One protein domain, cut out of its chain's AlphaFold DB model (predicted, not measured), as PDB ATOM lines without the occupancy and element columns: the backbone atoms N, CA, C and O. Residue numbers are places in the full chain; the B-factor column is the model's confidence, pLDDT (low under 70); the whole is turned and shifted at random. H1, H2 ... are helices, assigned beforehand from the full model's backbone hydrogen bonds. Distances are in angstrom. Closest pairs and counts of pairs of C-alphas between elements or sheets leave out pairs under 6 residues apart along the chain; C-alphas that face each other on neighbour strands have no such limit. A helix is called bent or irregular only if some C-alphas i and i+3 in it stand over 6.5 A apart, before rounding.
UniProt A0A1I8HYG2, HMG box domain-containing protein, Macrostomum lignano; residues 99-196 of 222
ATOM      1  N   GLN A  99     -12.844  97.122  -1.299       61.91
ATOM      2  CA  GLN A  99     -13.420  97.120   0.047       61.91
ATOM      3  C   GLN A  99     -13.441  95.732   0.697       61.91
ATOM      4  O   GLN A  99     -13.737  95.628   1.885       61.91
ATOM      5  N   GLU A 100     -13.114  94.660  -0.036       67.19
ATOM      6  CA  GLU A 100     -13.052  93.333   0.565       67.19
ATOM      7  C   GLU A 100     -11.863  93.271   1.532       67.19
ATOM      8  O   GLU A 100     -10.716  93.507   1.115       67.19
ATOM      9  N   PRO A 101     -12.091  92.902   2.806       68.50
ATOM     10  CA  PRO A 101     -11.003  92.606   3.713       68.50
ATOM     11  C   PRO A 101     -10.040  91.625   3.035       68.50
ATOM     12  O   PRO A 101     -10.442  90.653   2.387       68.50
ATOM     13  N   LEU A 102      -8.734  91.863   3.159       68.25
ATOM     14  CA  LEU A 102      -7.731  90.923   2.668       68.25
ATOM     15  C   LEU A 102      -7.419  89.895   3.744       68.25
ATOM     16  O   LEU A 102      -7.196  90.270   4.892       68.25
ATOM     17  N   ASN A 103      -7.337  88.618   3.346       72.44
ATOM     18  CA  ASN A 103      -6.937  87.543   4.249       72.44
ATOM     19  C   ASN A 103      -5.703  87.967   5.052       72.44
ATOM     20  O   ASN A 103      -4.740  88.492   4.462       72.44
ATOM     21  N   PRO A 104      -5.711  87.730   6.369       74.69
ATOM     22  CA  PRO A 104      -4.622  88.147   7.217       74.69
ATOM     23  C   PRO A 104      -3.342  87.442   6.784       74.69
ATOM     24  O   PRO A 104      -3.321  86.335   6.234       74.69
ATOM     25  N   ARG A 105      -2.234  88.137   7.007       75.38
ATOM     26  CA  ARG A 105      -0.902  87.628   6.703       75.38
ATOM     27  C   ARG A 105      -0.617  86.426   7.605       75.38
ATOM     28  O   ARG A 105      -0.786  86.538   8.810       75.38
ATOM     29  N   SER A 106      -0.159  85.311   7.027       84.44
ATOM     30  CA  SER A 106       0.276  84.111   7.768       84.44
ATOM     31  C   SER A 106       1.292  84.461   8.867       84.44
ATOM     32  O   SER A 106       2.048  85.420   8.700       84.44
ATOM     33  N   ALA A 107       1.362  83.656   9.936       85.31
ATOM     34  CA  ALA A 107       2.321  83.788  11.043       85.31
ATOM     35  C   ALA A 107       3.753  84.115  10.571       85.31
ATOM     36  O   ALA A 107       4.351  85.097  11.009       85.31
ATOM     37  N   TYR A 108       4.257  83.389   9.566       83.50
ATOM     38  CA  TYR A 108       5.570  83.651   8.966       83.50
ATOM     39  C   TYR A 108       5.667  85.030   8.294       83.50
ATOM     40  O   TYR A 108       6.686  85.701   8.357       83.50
ATOM     41  N   THR A 109       4.600  85.495   7.644       85.88
ATOM     42  CA  THR A 109       4.587  86.807   6.974       85.88
ATOM     43  C   THR A 109       4.544  87.965   7.978       85.88
ATOM     44  O   THR A 109       5.080  89.034   7.683       85.88
ATOM     45  N   ILE A 110       3.924  87.763   9.146       86.44
ATOM     46  CA  ILE A 110       3.969  88.718  10.263       86.44
ATOM     47  C   ILE A 110       5.413  88.830  10.761       86.44
ATOM     48  O   ILE A 110       5.969  89.928  10.758       86.44
ATOM     49  N   PHE A 111       6.046  87.690  11.048       86.94
ATOM     50  CA  PHE A 111       7.450  87.621  11.450       86.94
ATOM     51  C   PHE A 111       8.394  88.264  10.427       86.94
ATOM     52  O   PHE A 111       9.232  89.090  10.780       86.94
ATOM     53  N   VAL A 112       8.235  87.948   9.137       87.19
ATOM     54  CA  VAL A 112       9.074  88.526   8.077       87.19
ATOM     55  C   VAL A 112       8.946  90.042   8.037       87.19
ATOM     56  O   VAL A 112       9.955  90.717   7.876       87.19
ATOM     57  N   LYS A 113       7.735  90.594   8.183       87.50
ATOM     58  CA  LYS A 113       7.534  92.049   8.189       87.50
ATOM     59  C   LYS A 113       8.302  92.699   9.344       87.50
ATOM     60  O   LYS A 113       9.019  93.664   9.109       87.50
ATOM     61  N   GLU A 114       8.171  92.146  10.546       87.19
ATOM     62  CA  GLU A 114       8.832  92.649  11.751       87.19
ATOM     63  C   GLU A 114      10.360  92.560  11.640       87.19
ATOM     64  O   GLU A 114      11.064  93.547  11.847       87.19
ATOM     65  N   ARG A 115      10.893  91.406  11.223       85.69
ATOM     66  CA  ARG A 115      12.343  91.229  11.063       85.69
ATOM     67  C   ARG A 115      12.921  92.060   9.922       85.69
ATOM     68  O   ARG A 115      14.038  92.546  10.046       85.69
ATOM     69  N   MET A 116      12.182  92.269   8.834       83.19
ATOM     70  CA  MET A 116      12.595  93.169   7.749       83.19
ATOM     71  C   MET A 116      12.684  94.624   8.206       83.19
ATOM     72  O   MET A 116      13.589  95.338   7.789       83.19
ATOM     73  N   GLU A 117      11.767  95.065   9.063       85.38
ATOM     74  CA  GLU A 117      11.803  96.407   9.646       85.38
ATOM     75  C   GLU A 117      12.989  96.562  10.605       85.38
ATOM     76  O   GLU A 117      13.744  97.525  10.485       85.38
ATOM     77  N   GLN A 118      13.234  95.565  11.461       82.06
ATOM     78  CA  GLN A 118      14.423  95.515  12.322       82.06
ATOM     79  C   GLN A 118      15.726  95.533  11.510       82.06
ATOM     80  O   GLN A 118      16.644  96.281  11.838       82.06
ATOM     81  N   LEU A 119      15.796  94.762  10.419       78.69
ATOM     82  CA  LEU A 119      16.921  94.789   9.483       78.69
ATOM     83  C   LEU A 119      17.066  96.156   8.815       78.69
ATOM     84  O   LEU A 119      18.179  96.636   8.656       78.69
ATOM     85  N   GLY A 120      15.959  96.803   8.450       78.75
ATOM     86  CA  GLY A 120      15.966  98.152   7.893       78.75
ATOM     87  C   GLY A 120      16.539  99.189   8.860       78.75
ATOM     88  O   GLY A 120      17.314 100.041   8.433       78.75
ATOM     89  N   VAL A 121      16.202  99.103  10.151       79.00
ATOM     90  CA  VAL A 121      16.801  99.946  11.202       79.00
ATOM     91  C   VAL A 121      18.283  99.620  11.363       79.00
ATOM     92  O   VAL A 121      19.105 100.526  11.332       79.00
ATOM     93  N   HIS A 122      18.644  98.337  11.425       72.31
ATOM     94  CA  HIS A 122      20.042  97.936  11.552       72.31
ATOM     95  C   HIS A 122      20.889  98.434  10.376       72.31
ATOM     96  O   HIS A 122      21.919  99.038  10.603       72.31
ATOM     97  N   ILE A 123      20.422  98.304   9.131       74.31
ATOM     98  CA  ILE A 123      21.125  98.805   7.934       74.31
ATOM     99  C   ILE A 123      21.255 100.337   7.939       74.31
ATOM    100  O   ILE A 123      22.206 100.877   7.379       74.31
ATOM    101  N   ARG A 124      20.301 101.058   8.543       72.19
ATOM    102  CA  ARG A 124      20.420 102.512   8.733       72.19
ATOM    103  C   ARG A 124      21.510 102.860   9.747       72.19
ATOM    104  O   ARG A 124      22.219 103.836   9.527       72.19
ATOM    105  N   ASP A 125      21.643 102.063  10.804       75.81
ATOM    106  CA  ASP A 125      22.652 102.246  11.850       75.81
ATOM    107  C   ASP A 125      24.054 101.776  11.403       75.81
ATOM    108  O   ASP A 125      25.057 102.364  11.801       75.81
ATOM    109  N   THR A 126      24.135 100.746  10.554       64.69
ATOM    110  CA  THR A 126      25.368 100.209   9.954       64.69
ATOM    111  C   THR A 126      25.365 100.394   8.427       64.69
ATOM    112  O   THR A 126      25.018  99.472   7.679       64.69
ATOM    113  N   PRO A 127      25.792 101.571   7.924       64.19
ATOM    114  CA  PRO A 127      25.765 101.901   6.494       64.19
ATOM    115  C   PRO A 127      26.724 101.067   5.622       64.19
ATOM    116  O   PRO A 127      26.591 101.078   4.393       64.19
ATOM    117  N   ASP A 128      27.654 100.325   6.229       62.00
ATOM    118  CA  ASP A 128      28.595  99.442   5.527       62.00
ATOM    119  C   ASP A 128      27.934  98.150   5.019       62.00
ATOM    120  O   ASP A 128      28.353  97.580   4.008       62.00
ATOM    121  N   LEU A 129      26.838  97.712   5.647       63.19
ATOM    122  CA  LEU A 129      26.111  96.510   5.249       63.19
ATOM    123  C   LEU A 129      24.944  96.851   4.318       63.19
ATOM    124  O   LEU A 129      23.775  96.875   4.702       63.19
ATOM    125  N   LYS A 130      25.244  97.046   3.031       65.12
ATOM    126  CA  LYS A 130      24.221  97.155   1.974       65.12
ATOM    127  C   LYS A 130      23.630  95.783   1.631       65.12
ATOM    128  O   LYS A 130      23.837  95.250   0.539       65.12
ATOM    129  N   LEU A 131      22.858  95.210   2.552       68.12
ATOM    130  CA  LEU A 131      22.094  93.994   2.294       68.12
ATOM    131  C   LEU A 131      21.000  94.262   1.258       68.12
ATOM    132  O   LEU A 131      20.071  95.039   1.490       68.12
ATOM    133  N   LYS A 132      21.070  93.574   0.116       75.75
ATOM    134  CA  LYS A 132      19.983  93.569  -0.869       75.75
ATOM    135  C   LYS A 132      18.767  92.859  -0.270       75.75
ATOM    136  O   LYS A 132      18.911  91.875   0.451       75.75
ATOM    137  N   GLY A 133      17.557  93.274  -0.652       73.06
ATOM    138  CA  GLY A 133      16.314  92.681  -0.130       73.06
ATOM    139  C   GLY A 133      16.211  91.155  -0.301       73.06
ATOM    140  O   GLY A 133      15.569  90.485   0.498       73.06
ATOM    141  N   ARG A 134      16.890  90.566  -1.297       78.44
ATOM    142  CA  ARG A 134      16.971  89.101  -1.446       78.44
ATOM    143  C   ARG A 134      17.772  88.429  -0.331       78.44
ATOM    144  O   ARG A 134      17.385  87.351   0.104       78.44
ATOM    145  N   ASP A 135      18.862  89.043   0.110       81.56
ATOM    146  CA  ASP A 135      19.734  88.477   1.141       81.56
ATOM    147  C   ASP A 135      19.132  88.689   2.531       81.56
ATOM    148  O   ASP A 135      19.153  87.771   3.346       81.56
ATOM    149  N   GLN A 136      18.428  89.807   2.738       80.69
ATOM    150  CA  GLN A 136      17.580  90.005   3.918       80.69
ATOM    151  C   GLN A 136      16.560  88.864   4.069       80.69
ATOM    152  O   GLN A 136      16.378  88.332   5.159       80.69
ATOM    153  N   ILE A 137      15.907  88.436   2.976       84.88
ATOM    154  CA  ILE A 137      14.894  87.366   3.042       84.88
ATOM    155  C   ILE A 137      15.536  86.031   3.429       84.88
ATOM    156  O   ILE A 137      14.921  85.261   4.161       84.88
ATOM    157  N   LYS A 138      16.766  85.757   2.974       85.12
ATOM    158  CA  LYS A 138      17.502  84.544   3.363       85.12
ATOM    159  C   LYS A 138      17.844  84.549   4.852       85.12
ATOM    160  O   LYS A 138      17.604  83.541   5.507       85.12
ATOM    161  N   VAL A 139      18.332  85.677   5.376       84.56
ATOM    162  CA  VAL A 139      18.623  85.860   6.810       84.56
ATOM    163  C   VAL A 139      17.366  85.621   7.642       84.56
ATOM    164  O   VAL A 139      17.374  84.819   8.569       84.56
ATOM    165  N   VAL A 140      16.248  86.245   7.266       87.38
ATOM    166  CA  VAL A 140      14.973  86.076   7.979       87.38
ATOM    167  C   VAL A 140      14.450  84.642   7.886       87.38
ATOM    168  O   VAL A 140      13.931  84.116   8.868       87.38
ATOM    169  N   ALA A 141      14.598  83.984   6.735       86.44
ATOM    170  CA  ALA A 141      14.207  82.586   6.585       86.44
ATOM    171  C   ALA A 141      15.045  81.657   7.474       86.44
ATOM    172  O   ALA A 141      14.500  80.700   8.019       86.44
ATOM    173  N   GLN A 142      16.342  81.940   7.629       86.38
ATOM    174  CA  GLN A 142      17.216  81.198   8.532       86.38
ATOM    175  C   GLN A 142      16.821  81.435   9.993       86.38
ATOM    176  O   GLN A 142      16.533  80.473  10.696       86.38
ATOM    177  N   GLN A 143      16.634  82.699  10.390       85.44
ATOM    178  CA  GLN A 143      16.157  83.053  11.726       85.44
ATOM    179  C   GLN A 143      14.852  82.331  12.068       85.44
ATOM    180  O   GLN A 143      14.721  81.808  13.162       85.44
ATOM    181  N   TRP A 144      13.894  82.254  11.136       86.25
ATOM    182  CA  TRP A 144      12.640  81.536  11.373       86.25
ATOM    183  C   TRP A 144      12.842  80.047  11.667       86.25
ATOM    184  O   TRP A 144      12.092  79.481  12.459       86.25
ATOM    185  N   ARG A 145      13.824  79.389  11.041       85.50
ATOM    186  CA  ARG A 145      14.130  77.985  11.352       85.50
ATOM    187  C   ARG A 145      14.706  77.860  12.754       85.50
ATOM    188  O   ARG A 145      14.240  76.996  13.493       85.50
ATOM    189  N   ASP A 146      15.605  78.774  13.099       85.94
ATOM    190  CA  ASP A 146      16.340  78.787  14.363       85.94
ATOM    191  C   ASP A 146      15.502  79.309  15.549       85.94
ATOM    192  O   ASP A 146      15.887  79.112  16.697       85.94
ATOM    193  N   LEU A 147      14.339  79.935  15.300       84.44
ATOM    194  CA  LEU A 147      13.401  80.335  16.358       84.44
ATOM    195  C   LEU A 147      12.916  79.133  17.172       84.44
ATOM    196  O   LEU A 147      12.623  78.057  16.627       84.44
ATOM    197  N   SER A 148      12.718  79.383  18.463       87.69
ATOM    198  CA  SER A 148      12.107  78.432  19.387       87.69
ATOM    199  C   SER A 148      10.661  78.103  18.989       87.69
ATOM    200  O   SER A 148       9.987  78.852  18.270       87.69
ATOM    201  N   THR A 149      10.167  76.949  19.438       85.44
ATOM    202  CA  THR A 149       8.763  76.556  19.240       85.44
ATOM    203  C   THR A 149       7.808  77.538  19.916       85.44
ATOM    204  O   THR A 149       6.796  77.885  19.319       85.44
ATOM    205  N   GLU A 150       8.177  78.073  21.081       87.38
ATOM    206  CA  GLU A 150       7.387  79.053  21.838       87.38
ATOM    207  C   GLU A 150       7.173  80.359  21.055       87.38
ATOM    208  O   GLU A 150       6.058  80.876  20.956       87.38
ATOM    209  N   GLU A 151       8.222  80.886  20.419       84.62
ATOM    210  CA  GLU A 151       8.099  82.091  19.595       84.62
ATOM    211  C   GLU A 151       7.272  81.827  18.333       84.62
ATOM    212  O   GLU A 151       6.430  82.645  17.953       84.62
ATOM    213  N   LYS A 152       7.463  80.669  17.686       86.88
ATOM    214  CA  LYS A 152       6.649  80.254  16.531       86.88
ATOM    215  C   LYS A 152       5.169  80.144  16.907       86.88
ATOM    216  O   LYS A 152       4.312  80.586  16.135       86.88
ATOM    217  N   GLU A 153       4.866  79.612  18.086       88.94
ATOM    218  CA  GLU A 153       3.511  79.535  18.634       88.94
ATOM    219  C   GLU A 153       2.933  80.918  18.926       88.94
ATOM    220  O   GLU A 153       1.817  81.205  18.487       88.94
ATOM    221  N   ARG A 154       3.708  81.836  19.515       90.50
ATOM    222  CA  ARG A 154       3.295  83.238  19.690       90.50
ATOM    223  C   ARG A 154       2.879  83.882  18.362       90.50
ATOM    224  O   ARG A 154       1.857  84.569  18.293       90.50
ATOM    225  N   TYR A 155       3.626  83.650  17.280       88.00
ATOM    226  CA  TYR A 155       3.243  84.143  15.949       88.00
ATOM    227  C   TYR A 155       2.008  83.431  15.377       88.00
ATOM    228  O   TYR A 155       1.226  84.050  14.651       88.00
ATOM    229  N   SER A 156       1.800  82.156  15.712       87.94
ATOM    230  CA  SER A 156       0.576  81.416  15.383       87.94
ATOM    231  C   SER A 156      -0.647  82.011  16.088       87.94
ATOM    232  O   SER A 156      -1.680  82.228  15.456       87.94
ATOM    233  N   GLU A 157      -0.532  82.373  17.364       89.00
ATOM    234  CA  GLU A 157      -1.596  83.056  18.106       89.00
ATOM    235  C   GLU A 157      -1.906  84.445  17.544       89.00
ATOM    236  O   GLU A 157      -3.074  84.806  17.398       89.00
ATOM    237  N   LEU A 158      -0.878  85.219  17.183       87.62
ATOM    238  CA  LEU A 158      -1.062  86.505  16.503       87.62
ATOM    239  C   LEU A 158      -1.809  86.334  15.178       87.62
ATOM    240  O   LEU A 158      -2.697  87.126  14.862       87.62
ATOM    241  N   TYR A 159      -1.489  85.281  14.422       88.31
ATOM    242  CA  TYR A 159      -2.220  84.936  13.208       88.31
ATOM    243  C   TYR A 159      -3.681  84.568  13.495       88.31
ATOM    244  O   TYR A 159      -4.563  85.064  12.798       88.31
ATOM    245  N   LYS A 160      -3.956  83.763  14.530       87.56
ATOM    246  CA  LYS A 160      -5.329  83.420  14.945       87.56
ATOM    247  C   LYS A 160      -6.135  84.669  15.308       87.56
ATOM    248  O   LYS A 160      -7.222  84.862  14.776       87.56
ATOM    249  N   LYS A 161      -5.567  85.578  16.104       88.19
ATOM    250  CA  LYS A 161      -6.208  86.862  16.443       88.19
ATOM    251  C   LYS A 161      -6.495  87.708  15.201       88.19
ATOM    252  O   LYS A 161      -7.569  88.293  15.086       88.19
ATOM    253  N   ALA A 162      -5.557  87.759  14.255       86.38
ATOM    254  CA  ALA A 162      -5.753  88.472  12.996       86.38
ATOM    255  C   ALA A 162      -6.823  87.811  12.102       86.38
ATOM    256  O   ALA A 162      -7.557  88.515  11.415       86.38
ATOM    257  N   MET A 163      -6.935  86.477  12.122       85.19
ATOM    258  CA  MET A 163      -8.019  85.724  11.474       85.19
ATOM    259  C   MET A 163      -9.379  86.043  12.081       85.19
ATOM    260  O   MET A 163     -10.302  86.349  11.338       85.19
ATOM    261  N   GLU A 164      -9.496  86.063  13.404       87.25
ATOM    262  CA  GLU A 164     -10.752  86.413  14.073       87.25
ATOM    263  C   GLU A 164     -11.199  87.848  13.757       87.25
ATOM    264  O   GLU A 164     -12.383  88.101  13.533       87.25
ATOM    265  N   GLN A 165     -10.262  88.801  13.717       85.81
ATOM    266  CA  GLN A 165     -10.552  90.175  13.292       85.81
ATOM    267  C   GLN A 165     -11.012  90.217  11.833       85.81
ATOM    268  O   GLN A 165     -12.050  90.796  11.530       85.81
ATOM    269  N   TYR A 166     -10.292  89.526  10.952       85.50
ATOM    270  CA  TYR A 166     -10.650  89.419   9.544       85.50
ATOM    271  C   TYR A 166     -12.041  88.816   9.328       85.50
ATOM    272  O   TYR A 166     -12.789  89.292   8.481       85.50
ATOM    273  N   GLU A 167     -12.411  87.780  10.080       85.06
ATOM    274  CA  GLU A 167     -13.733  87.158   9.986       85.06
ATOM    275  C   GLU A 167     -14.846  88.116  10.410       85.06
ATOM    276  O   GLU A 167     -15.886  88.167   9.751       85.06
ATOM    277  N   LYS A 168     -14.616  88.918  11.456       85.88
ATOM    278  CA  LYS A 168     -15.544  89.975  11.882       85.88
ATOM    279  C   LYS A 168     -15.685  91.056  10.814       85.88
ATOM    280  O   LYS A 168     -16.809  91.388  10.441       85.88
ATOM    281  N   ASP A 169     -14.568  91.540  10.279       84.44
ATOM    282  CA  ASP A 169     -14.556  92.555   9.224       84.44
ATOM    283  C   ASP A 169     -15.228  92.033   7.949       84.44
ATOM    284  O   ASP A 169     -15.992  92.741   7.300       84.44
ATOM    285  N   LEU A 170     -15.006  90.764   7.606       82.81
ATOM    286  CA  LEU A 170     -15.616  90.109   6.453       82.81
ATOM    287  C   LEU A 170     -17.113  89.870   6.657       82.81
ATOM    288  O   LEU A 170     -17.884  90.000   5.706       82.81
ATOM    289  N   ALA A 171     -17.547  89.541   7.874       82.12
ATOM    290  CA  ALA A 171     -18.964  89.459   8.205       82.12
ATOM    291  C   ALA A 171     -19.637  90.832   8.080       82.12
ATOM    292  O   ALA A 171     -20.677  90.928   7.433       82.12
ATOM    293  N   ALA A 172     -19.021  91.895   8.605       83.06
ATOM    294  CA  ALA A 172     -19.511  93.264   8.447       83.06
ATOM    295  C   ALA A 172     -19.551  93.689   6.968       83.06
ATOM    296  O   ALA A 172     -20.552  94.227   6.491       83.06
ATOM    297  N   TYR A 173     -18.506  93.361   6.208       79.75
ATOM    298  CA  TYR A 173     -18.422  93.652   4.782       79.75
ATOM    299  C   TYR A 173     -19.524  92.953   3.976       79.75
ATOM    300  O   TYR A 173     -20.176  93.579   3.145       79.75
ATOM    301  N   LYS A 174     -19.806  91.677   4.267       78.06
ATOM    302  CA  LYS A 174     -20.904  90.928   3.632       78.06
ATOM    303  C   LYS A 174     -22.284  91.538   3.878       78.06
ATOM    304  O   LYS A 174     -23.162  91.374   3.038       78.06
ATOM    305  N   GLN A 175     -22.476  92.200   5.019       79.88
ATOM    306  CA  GLN A 175     -23.726  92.889   5.358       79.88
ATOM    307  C   GLN A 175     -23.829  94.279   4.713       79.88
ATOM    308  O   GLN A 175     -24.893  94.888   4.746       79.88
ATOM    309  N   THR A 176     -22.744  94.793   4.130       82.19
ATOM    310  CA  THR A 176     -22.720  96.125   3.522       82.19
ATOM    311  C   THR A 176     -23.298  96.085   2.104       82.19
ATOM    312  O   THR A 176     -23.054  95.148   1.338       82.19
ATOM    313  N   ASP A 177     -24.014  97.140   1.708       75.31
ATOM    314  CA  ASP A 177     -24.607  97.275   0.369       75.31
ATOM    315  C   ASP A 177     -23.573  97.198  -0.768       75.31
ATOM    316  O   ASP A 177     -23.885  96.733  -1.867       75.31
ATOM    317  N   SER A 178     -22.319  97.576  -0.497       75.62
ATOM    318  CA  SER A 178     -21.196  97.450  -1.431       75.62
ATOM    319  C   SER A 178     -20.970  96.002  -1.873       75.62
ATOM    320  O   SER A 178     -20.825  95.742  -3.067       75.62
ATOM    321  N   TYR A 179     -21.028  95.040  -0.947       78.19
ATOM    322  CA  TYR A 179     -20.863  93.621  -1.267       78.19
ATOM    323  C   TYR A 179     -22.017  93.100  -2.130       78.19
ATOM    324  O   TYR A 179     -21.805  92.341  -3.080       78.19
ATOM    325  N   ARG A 180     -23.247  93.544  -1.842       80.94
ATOM    326  CA  ARG A 180     -24.437  93.182  -2.622       80.94
ATOM    327  C   ARG A 180     -24.367  93.741  -4.045       80.94
ATOM    328  O   ARG A 180     -24.657  93.010  -4.994       80.94
ATOM    329  N   ALA A 181     -23.957  94.997  -4.204       81.94
ATOM    330  CA  ALA A 181     -23.762  95.624  -5.510       81.94
ATOM    331  C   ALA A 181     -22.648  94.930  -6.313       81.94
ATOM    332  O   ALA A 181     -22.841  94.621  -7.490       81.94
ATOM    333  N   PHE A 182     -21.523  94.597  -5.669       82.62
ATOM    334  CA  PHE A 182     -20.434  93.849  -6.296       82.62
ATOM    335  C   PHE A 182     -20.883  92.460  -6.768       82.62
ATOM    336  O   PHE A 182     -20.608  92.074  -7.905       82.62
ATOM    337  N   GLN A 183     -21.635  91.718  -5.946       82.62
ATOM    338  CA  GLN A 183     -22.189  90.425  -6.360       82.62
ATOM    339  C   GLN A 183     -23.126  90.544  -7.564       82.62
ATOM    340  O   GLN A 183     -23.044  89.726  -8.481       82.62
ATOM    341  N   GLN A 184     -24.003  91.551  -7.581       85.12
ATOM    342  CA  GLN A 184     -24.891  91.789  -8.719       85.12
ATOM    343  C   GLN A 184     -24.097  92.124  -9.982       85.12
ATOM    344  O   GLN A 184     -24.388  91.578 -11.044       85.12
ATOM    345  N   GLN A 185     -23.058  92.954  -9.872       85.12
ATOM    346  CA  GLN A 185     -22.185  93.278 -10.996       85.12
ATOM    347  C   GLN A 185     -21.461  92.033 -11.530       85.12
ATOM    348  O   GLN A 185     -21.413  91.832 -12.741       85.12
ATOM    349  N   GLN A 186     -20.942  91.170 -10.651       83.31
ATOM    350  CA  GLN A 186     -20.305  89.909 -11.051       83.31
ATOM    351  C   GLN A 186     -21.290  88.970 -11.761       83.31
ATOM    352  O   GLN A 186     -20.949  88.391 -12.794       83.31
ATOM    353  N   GLN A 187     -22.524  88.849 -11.257       83.94
ATOM    354  CA  GLN A 187     -23.571  88.061 -11.917       83.94
ATOM    355  C   GLN A 187     -23.914  88.627 -13.295       83.94
ATOM    356  O   GLN A 187     -23.947  87.877 -14.267       83.94
ATOM    357  N   GLN A 188     -24.103  89.944 -13.407       84.38
ATOM    358  CA  GLN A 188     -24.352  90.595 -14.692       84.38
ATOM    359  C   GLN A 188     -23.191  90.378 -15.664       84.38
ATOM    360  O   GLN A 188     -23.425  90.060 -16.824       84.38
ATOM    361  N   GLN A 189     -21.943  90.476 -15.201       83.31
ATOM    362  CA  GLN A 189     -20.765  90.235 -16.034       83.31
ATOM    363  C   GLN A 189     -20.687  88.784 -16.535       83.31
ATOM    364  O   GLN A 189     -20.232  88.556 -17.654       83.31
ATOM    365  N   PHE A 190     -21.132  87.810 -15.737       82.69
ATOM    366  CA  PHE A 190     -21.206  86.407 -16.149       82.69
ATOM    367  C   PHE A 190     -22.369  86.138 -17.118       82.69
ATOM    368  O   PHE A 190     -22.211  85.401 -18.090       82.69
ATOM    369  N   LEU A 191     -23.526  86.761 -16.883       83.31
ATOM    370  CA  LEU A 191     -24.743  86.583 -17.681       83.31
ATOM    371  C   LEU A 191     -24.700  87.339 -19.019       83.31
ATOM    372  O   LEU A 191     -25.261  86.860 -20.001       83.31
ATOM    373  N   GLN A 192     -24.018  88.485 -19.088       79.62
ATOM    374  CA  GLN A 192     -23.871  89.308 -20.296       79.62
ATOM    375  C   GLN A 192     -23.392  88.533 -21.537       79.62
ATOM    376  O   GLN A 192     -24.088  88.564 -22.554       79.62
ATOM    377  N   PRO A 193     -22.256  87.808 -21.503       76.56
ATOM    378  CA  PRO A 193     -21.802  87.055 -22.670       76.56
ATOM    379  C   PRO A 193     -22.763  85.916 -23.034       76.56
ATOM    380  O   PRO A 193     -22.924  85.614 -24.213       76.56
ATOM    381  N   MET A 194     -23.447  85.320 -22.051       77.06
ATOM    382  CA  MET A 194     -24.449  84.283 -22.301       77.06
ATOM    383  C   MET A 194     -25.679  84.847 -23.030       77.06
ATOM    384  O   MET A 194     -26.192  84.213 -23.945       77.06
ATOM    385  N   GLN A 195     -26.138  86.049 -22.666       74.62
ATOM    386  CA  GLN A 195     -27.260  86.719 -23.336       74.62
ATOM    387  C   GLN A 195     -26.896  87.174 -24.755       74.62
ATOM    388  O   GLN A 195     -27.691  86.999 -25.674       74.62
ATOM    389  N   LEU A 196     -25.677  87.686 -24.957       68.81
ATOM    390  CA  LEU A 196     -25.173  88.063 -26.283       68.81
ATOM    391  C   LEU A 196     -25.060  86.869 -27.236       68.81
ATOM    392  O   LEU A 196     -25.221  87.037 -28.439       68.81
TER     393      LEU A 196
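This is residues 99 to 196 of the 222 residues of the protein "HMG box domain-containing protein" of Macrostomum lignano (UniProt A0A1I8HYG2). One long helix, H3, makes a beam, with H1 and H2 crossing each other near its first end and H4 turning a corner at its last end, where residues 180 to 196 stick out as a free arm. H1 packs on H3 with residues 107 to 111 alone, and the unnamed residues 99 to 106 run beside H3. The printed part has 98 residues with four named helices, in the order H1, H2, H3, H4, and no named strand; its class is all helix. It is extended, with a radius of gyration of the C-alphas of 20.7 A, and spans 63 by 31 by 22 A.

H3, residues 149 to 175, touches H1, residues 107 to 125, with residues 152 to 159 alone; their closest C-alphas, of Tyr 155 and Ala 107, are 5.0 A apart. They run opposite ways at a steep tilt of 68 degrees, only just short of about perpendicular. H1 touches H2, residues 133 to 146, closest at the C-alphas of Val 112 and Val 140, 6.4 A apart, opposite ways at a steep tilt of 58 degrees. H2 and H3 are only just apart, their closest C-alphas at 8.0 A. H4, residues 177 to 196, is close to H3 but not clearly touching; the closest C-alphas, of Tyr 179 and Tyr 173, are 6.5 A apart. Their lines are only just about perpendicular, at 73 degrees. H4 is apart from H1 and H2. In H1, H2 and H3 every O i to N i+4 pair is within hydrogen-bond range; in H4, 14 of 16 are.

H3 is 38.9 A long, from C-alpha 149 at (8.763, 76.556, 19.240). H1 measures 27.5 A, beginning at (2.321, 83.788, 11.043), and H2 20.1 A. H4, 28.2 A, ends at (-25.173, 88.063, -26.283); it has a kink of 27 degrees near residue 190 and is only just irregular, C-alphas 190 and 193 being 6.6 A apart.

The two C-alphas farthest apart, of Asp 128 and Gln 195, are 64.1 A apart. The printed part has no cut; H2 to H3 and H3 to H4 are tight links, H1 to H2 a short one. Residues 99 to 102, 126 to 131 and 196 have pLDDT under 70.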